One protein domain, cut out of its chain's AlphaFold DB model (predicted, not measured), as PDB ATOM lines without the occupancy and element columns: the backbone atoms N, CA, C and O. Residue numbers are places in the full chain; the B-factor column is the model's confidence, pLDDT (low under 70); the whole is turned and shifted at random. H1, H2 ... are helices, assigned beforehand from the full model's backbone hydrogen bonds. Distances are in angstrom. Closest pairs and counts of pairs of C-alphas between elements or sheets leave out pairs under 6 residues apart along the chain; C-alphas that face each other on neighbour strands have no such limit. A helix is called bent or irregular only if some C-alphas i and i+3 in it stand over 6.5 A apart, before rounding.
ATOM      1  N   PRO A  57      -9.488  -9.263 -54.568       86.00
ATOM      2  CA  PRO A  57     -10.702  -9.745 -53.895       86.00
ATOM      3  C   PRO A  57     -10.808  -9.318 -52.425       86.00
ATOM      4  O   PRO A  57     -11.899  -9.252 -51.869       86.00
ATOM      5  N   HIS A  58      -9.679  -9.004 -51.785       87.75
ATOM      6  CA  HIS A  58      -9.626  -8.634 -50.376       87.75
ATOM      7  C   HIS A  58      -9.608  -7.114 -50.136       87.75
ATOM      8  O   HIS A  58      -9.590  -6.674 -48.984       87.75
ATOM      9  N   ARG A  59      -9.630  -6.285 -51.190       84.75
ATOM     10  CA  ARG A  59      -9.623  -4.814 -51.067       84.75
ATOM     11  C   ARG A  59     -10.787  -4.235 -50.255       84.75
ATOM     12  O   ARG A  59     -10.509  -3.315 -49.485       84.75
ATOM     13  N   PRO A  60     -12.039  -4.726 -50.370       87.94
ATOM     14  CA  PRO A  60     -13.138  -4.220 -49.546       87.94
ATOM     15  C   PRO A  60     -12.864  -4.401 -48.050       87.94
ATOM     16  O   PRO A  60     -12.986  -3.454 -47.284       87.94
ATOM     17  N   PHE A  61     -12.371  -5.580 -47.660       87.88
ATOM     18  CA  PHE A  61     -11.971  -5.856 -46.280       87.88
ATOM     19  C   PHE A  61     -10.811  -4.963 -45.826       87.88
ATOM     20  O   PHE A  61     -10.847  -4.404 -44.736       87.88
ATOM     21  N   LEU A  62      -9.790  -4.779 -46.667       87.88
ATOM     22  CA  LEU A  62      -8.677  -3.884 -46.341       87.88
ATOM     23  C   LEU A  62      -9.140  -2.446 -46.102       87.88
ATOM     24  O   LEU A  62      -8.603  -1.798 -45.211       87.88
ATOM     25  N   ARG A  63     -10.130  -1.965 -46.864       84.75
ATOM     26  CA  ARG A  63     -10.718  -0.633 -46.684       84.75
ATOM     27  C   ARG A  63     -11.524  -0.535 -45.393       84.75
ATOM     28  O   ARG A  63     -11.283   0.385 -44.625       84.75
ATOM     29  N   GLU A  64     -12.392  -1.504 -45.120       86.44
ATOM     30  CA  GLU A  64     -13.155  -1.582 -43.866       86.44
ATOM     31  C   GLU A  64     -12.221  -1.543 -42.645       86.44
ATOM     32  O   GLU A  64     -12.408  -0.762 -41.714       86.44
ATOM     33  N   ARG A  65     -11.150  -2.347 -42.665       85.69
ATOM     34  CA  ARG A  65     -10.160  -2.371 -41.580       85.69
ATOM     35  C   ARG A  65      -9.350  -1.083 -41.505       85.69
ATOM     36  O   ARG A  65      -9.041  -0.634 -40.402       85.69
ATOM     37  N   TRP A  66      -9.026  -0.478 -42.646       83.31
ATOM     38  CA  TRP A  66      -8.350   0.814 -42.695       83.31
ATOM     39  C   TRP A  66      -9.199   1.919 -42.058       83.31
ATOM     40  O   TRP A  66      -8.704   2.647 -41.205       83.31
ATOM     41  N   GLU A  67     -10.489   1.988 -42.390       79.00
ATOM     42  CA  GLU A  67     -11.452   2.935 -41.810       79.00
ATOM     43  C   GLU A  67     -11.688   2.676 -40.313       79.00
ATOM     44  O   GLU A  67     -11.833   3.617 -39.535       79.00
ATOM     45  N   ALA A  68     -11.596   1.418 -39.873       73.75
ATOM     46  CA  ALA A  68     -11.571   1.045 -38.456       73.75
ATOM     47  C   ALA A  68     -10.244   1.390 -37.732       73.75
ATOM     48  O   ALA A  68     -10.066   1.041 -36.561       73.75
ATOM     49  N   GLY A  69      -9.293   2.050 -38.404       68.38
ATOM     50  CA  GLY A  69      -8.022   2.511 -37.835       68.38
ATOM     51  C   GLY A  69      -6.878   1.492 -37.878       68.38
ATOM     52  O   GLY A  69      -5.819   1.717 -37.279       68.38
ATOM     53  N   VAL A  70      -7.043   0.366 -38.582       77.31
ATOM     54  CA  VAL A  70      -5.986  -0.638 -38.773       77.31
ATOM     55  C   VAL A  70      -5.075  -0.223 -39.917       77.31
ATOM     56  O   VAL A  70      -5.194  -0.673 -41.054       77.31
ATOM     57  N   HIS A  71      -4.097   0.620 -39.608       79.81
ATOM     58  CA  HIS A  71      -3.148   1.095 -40.615       79.81
ATOM     59  C   HIS A  71      -1.889   0.237 -40.701       79.81
ATOM     60  O   HIS A  71      -0.944   0.614 -41.393       79.81
ATOM     61  N   ASN A  72      -1.796  -0.897 -40.002       75.62
ATOM     62  CA  ASN A  72      -0.601  -1.730 -40.052       75.62
ATOM     63  C   ASN A  72      -0.707  -2.847 -41.094       75.62
ATOM     64  O   ASN A  72      -1.525  -3.752 -40.979       75.62
ATOM     65  N   ALA A  73       0.202  -2.835 -42.073       81.38
ATOM     66  CA  ALA A  73       0.202  -3.819 -43.154       81.38
ATOM     67  C   ALA A  73       0.455  -5.254 -42.672       81.38
ATOM     68  O   ALA A  73       0.071  -6.192 -43.345       81.38
ATOM     69  N   ARG A  74       1.122  -5.469 -41.540       79.44
ATOM     70  CA  ARG A  74       1.337  -6.816 -41.011       79.44
ATOM     71  C   ARG A  74       0.108  -7.352 -40.288       79.44
ATOM     72  O   ARG A  74      -0.254  -8.487 -40.555       79.44
ATOM     73  N   LYS A  75      -0.582  -6.526 -39.489       79.25
ATOM     74  CA  LYS A  75      -1.885  -6.905 -38.911       79.25
ATOM     75  C   LYS A  75      -2.882  -7.256 -40.013       79.25
ATOM     76  O   LYS A  75      -3.484  -8.319 -39.981       79.25
ATOM     77  N   LEU A  76      -2.976  -6.397 -41.027       86.12
ATOM     78  CA  LEU A  76      -3.810  -6.656 -42.197       86.12
ATOM     79  C   LEU A  76      -3.397  -7.957 -42.900       86.12
ATOM     80  O   LEU A  76      -4.265  -8.700 -43.328       86.12
ATOM     81  N   LEU A  77      -2.096  -8.267 -42.997       86.75
ATOM     82  CA  LEU A  77      -1.635  -9.528 -43.586       86.75
ATOM     83  C   LEU A  77      -2.060 -10.743 -42.760       86.75
ATOM     84  O   LEU A  77      -2.476 -11.737 -43.344       86.75
ATOM     85  N   ASP A  78      -1.912 -10.678 -41.439       84.25
ATOM     86  CA  ASP A  78      -2.263 -11.778 -40.542       84.25
ATOM     87  C   ASP A  78      -3.782 -12.020 -40.578       84.25
ATOM     88  O   ASP A  78      -4.209 -13.136 -40.856       84.25
ATOM     89  N   GLU A  79      -4.595 -10.965 -40.479       86.25
ATOM     90  CA  GLU A  79      -6.057 -11.055 -40.630       86.25
ATOM     91  C   GLU A  79      -6.483 -11.558 -42.020       86.25
ATOM     92  O   GLU A  79      -7.463 -12.289 -42.161       86.25
ATOM     93  N   LEU A  80      -5.750 -11.181 -43.073       88.94
ATOM     94  CA  LEU A  80      -5.980 -11.693 -44.423       88.94
ATOM     95  C   LEU A  80      -5.641 -13.181 -44.538       88.94
ATOM     96  O   LEU A  80      -6.359 -13.915 -45.216       88.94
ATOM     97  N   ARG A  81      -4.554 -13.632 -43.904       88.75
ATOM     98  CA  ARG A  81      -4.139 -15.042 -43.897       88.75
ATOM     99  C   ARG A  81      -5.141 -15.914 -43.159       88.75
ATOM    100  O   ARG A  81      -5.494 -16.965 -43.684       88.75
ATOM    101  N   ASP A  82      -5.665 -15.436 -42.033       86.31
ATOM    102  CA  ASP A  82      -6.756 -16.096 -41.304       86.31
ATOM    103  C   ASP A  82      -8.022 -16.231 -42.177       86.31
ATOM    104  O   ASP A  82      -8.827 -17.139 -41.993       86.31
ATOM    105  N   ARG A  83      -8.165 -15.368 -43.191       83.75
ATOM    106  CA  ARG A  83      -9.232 -15.384 -44.206       83.75
ATOM    107  C   ARG A  83      -8.836 -16.063 -45.527       83.75
ATOM    108  O   ARG A  83      -9.515 -15.882 -46.535       83.75
ATOM    109  N   GLY A  84      -7.742 -16.826 -45.547       83.88
ATOM    110  CA  GLY A  84      -7.330 -17.631 -46.702       83.88
ATOM    111  C   GLY A  84      -6.497 -16.900 -47.763       83.88
ATOM    112  O   GLY A  84      -6.289 -17.432 -48.854       83.88
ATOM    113  N   TYR A  85      -5.982 -15.700 -47.482       89.62
ATOM    114  CA  TYR A  85      -5.085 -15.002 -48.404       89.62
ATOM    115  C   TYR A  85      -3.728 -15.712 -48.527       89.62
ATOM    116  O   TYR A  85      -2.973 -15.836 -47.562       89.62
ATOM    117  N   THR A  86      -3.372 -16.107 -49.752       85.50
ATOM    118  CA  THR A  86      -2.109 -16.805 -50.075       85.50
ATOM    119  C   THR A  86      -1.064 -15.909 -50.749       85.50
ATOM    120  O   THR A  86      -0.025 -16.388 -51.208       85.50
ATOM    121  N   GLY A  87      -1.334 -14.607 -50.879       83.12
ATOM    122  CA  GLY A  87      -0.416 -13.668 -51.521       83.12
ATOM    123  C   GLY A  87       0.682 -13.131 -50.592       83.12
ATOM    124  O   GLY A  87       0.725 -13.389 -49.390       83.12
ATOM    125  N   GLY A  88       1.623 -12.390 -51.182       79.88
ATOM    126  CA  GLY A  88       2.814 -11.891 -50.493       79.88
ATOM    127  C   GLY A  88       2.636 -10.508 -49.863       79.88
ATOM    128  O   GLY A  88       1.918  -9.652 -50.377       79.88
ATOM    129  N   TYR A  89       3.391 -10.242 -48.794       80.31
ATOM    130  CA  TYR A  89       3.396  -8.966 -48.061       80.31
ATOM    131  C   TYR A  89       3.606  -7.726 -48.955       80.31
ATOM    132  O   TYR A  89       3.036  -6.665 -48.697       80.31
ATOM    133  N   SER A  90       4.390  -7.850 -50.031       78.75
ATOM    134  CA  SER A  90       4.640  -6.761 -50.983       78.75
ATOM    135  C   SER A  90       3.380  -6.312 -51.733       78.75
ATOM    136  O   SER A  90       3.200  -5.114 -51.930       78.75
ATOM    137  N   GLN A  91       2.482  -7.238 -52.099       82.00
ATOM    138  CA  GLN A  91       1.223  -6.898 -52.781       82.00
ATOM    139  C   GLN A  91       0.287  -6.118 -51.856       82.00
ATOM    140  O   GLN A  91      -0.310  -5.126 -52.267       82.00
ATOM    141  N   LEU A  92       0.225  -6.514 -50.585       85.69
ATOM    142  CA  LEU A  92      -0.529  -5.792 -49.568       85.69
ATOM    143  C   LEU A  92       0.031  -4.384 -49.324       85.69
ATOM    144  O   LEU A  92      -0.739  -3.433 -49.255       85.69
ATOM    145  N   LYS A  93       1.361  -4.226 -49.233       82.88
ATOM    146  CA  LYS A  93       1.976  -2.893 -49.096       82.88
ATOM    147  C   LYS A  93       1.592  -1.967 -50.240       82.88
ATOM    148  O   LYS A  93       1.286  -0.813 -49.973       82.88
ATOM    149  N   LEU A  94       1.622  -2.466 -51.477       82.31
ATOM    150  CA  LEU A  94       1.229  -1.691 -52.654       82.31
ATOM    151  C   LEU A  94      -0.253  -1.313 -52.602       82.31
ATOM    152  O   LEU A  94      -0.598  -0.180 -52.913       82.31
ATOM    153  N   ALA A  95      -1.119  -2.224 -52.152       83.31
ATOM    154  CA  ALA A  95      -2.549  -1.958 -52.035       83.31
ATOM    155  C   ALA A  95      -2.884  -0.851 -51.019       83.31
ATOM    156  O   ALA A  95      -3.818  -0.093 -51.262       83.31
ATOM    157  N   VAL A  96      -2.119  -0.734 -49.925       85.81
ATOM    158  CA  VAL A  96      -2.338   0.280 -48.870       85.81
ATOM    159  C   VAL A  96      -1.444   1.520 -48.998       85.81
ATOM    160  O   VAL A  96      -1.526   2.417 -48.162       85.81
ATOM    161  N   LEU A  97      -0.546   1.570 -49.989       81.50
ATOM    162  CA  LEU A  97       0.408   2.670 -50.171       81.50
ATOM    163  C   LEU A  97      -0.280   4.036 -50.371       81.50
ATOM    164  O   LEU A  97       0.115   4.956 -49.656       81.50
ATOM    165  N   PRO A  98      -1.317   4.176 -51.227       81.38
ATOM    166  CA  PRO A  98      -1.973   5.470 -51.444       81.38
ATOM    167  C   PRO A  98      -2.506   6.073 -50.140       81.38
ATOM    168  O   PRO A  98      -2.228   7.222 -49.813       81.38
ATOM    169  N   TRP A  99      -3.142   5.241 -49.312       82.94
ATOM    170  CA  TRP A  99      -3.694   5.656 -48.023       82.94
ATOM    171  C   TRP A  99      -2.621   6.065 -46.998       82.94
ATOM    172  O   TRP A  99      -2.903   6.793 -46.050       82.94
ATOM    173  N   ARG A 100      -1.372   5.594 -47.146       75.94
ATOM    174  CA  ARG A 100      -0.245   6.004 -46.286       75.94
ATOM    175  C   ARG A 100       0.370   7.323 -46.711       75.94
ATOM    176  O   ARG A 100       0.856   8.056 -45.852       75.94
ATOM    177  N   GLU A 101       0.442   7.564 -48.014       70.75
ATOM    178  CA  GLU A 101       1.034   8.781 -48.567       70.75
ATOM    179  C   GLU A 101       0.186  10.004 -48.224       70.75
ATOM    180  O   GLU A 101       0.743  11.031 -47.849       70.75
ATOM    181  N   GLU A 102      -1.138   9.841 -48.175       66.25
ATOM    182  CA  GLU A 102      -2.086  10.849 -47.682       66.25
ATOM    183  C   GLU A 102      -1.831  11.281 -46.219       66.25
ATOM    184  O   GLU A 102      -2.241  12.366 -45.821       66.25
ATOM    185  N   GLY A 103      -1.128  10.471 -45.411       58.28
ATOM    186  CA  GLY A 103      -0.891  10.727 -43.981       58.28
ATOM    187  C   GLY A 103       0.556  11.048 -43.579       58.28
ATOM    188  O   GLY A 103       0.850  11.123 -42.382       58.28
TER     189      GLY A 103
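What this domain is: This is residues 57 to 103 of the 420 residues of the protein "Integrase, catalytic region" of Solibacter usitatus (strain Ellin6076) (UniProt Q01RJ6). Three short helices make a small cluster, their centres at the corners of a triangle and their lines steeply tilted to one another. The join of H2 and H3 is the firmer one, while H1 is held more loosely, with few close C-alphas to either. The printed part has 47 residues, with three named helices in the order H1, H2, H3 and no named strand; the class is all helix. It is compact, with a radius of gyration of the C-alphas of 9.8 A and spans of 29 by 21 by 17 A.

How they stand to each other: Start with H1, residues 57 to 67, and go on to H2, residues 73 to 82: they only just touch, with 3 pairs of C-alphas within 8 A. Their closest C-alphas, of Leu 62 and Leu 76, are 7.0 A apart, and the helices run opposite ways at a steep tilt of 51 degrees. Next look at H3, residues 89 to 101, which touches H2; the closest C-alphas, of Ala 73 and Lys 93, are 6.3 A apart. H2 and H3 run opposite ways at a steep tilt of 46 degrees. H1 and H3 are close but not clearly touching, the closest C-alphas being those of Arg 59 and Ala 95 at 7.7 A; they run the same way at a steep tilt of 42 degrees. In H2 every O i to N i+4 pair is within hydrogen-bond range; in H1 6 of 7 are, and in H3 7 of 9.

Where its parts are: Find C-alpha 57 at (-10.702, -9.745, -53.895); from there H1 runs 17.5 A to C-alpha 67. It is irregular, with C-alphas 57 and 60 7.4 A apart. Pick up H2 at C-alpha 73, at (0.202, -3.819, -43.154), and go 14.2 A to C-alpha 82. H3 runs 17.9 A from C-alpha 89 to C-alpha 101 at (1.034, 8.781, -48.567); it is irregular too, with C-alphas 95 and 98 7.5 A apart.

The domain as a whole: The two C-alphas farthest apart, of Gly 84 and Gly 103, are 29.2 A apart. The printed part has no cut; the link from H1 to H2 is tight, and that from H2 to H3 is short. The mean pLDDT of the printed part is 81.9; look for values under 70 at residue 69 and residues 102 to 103.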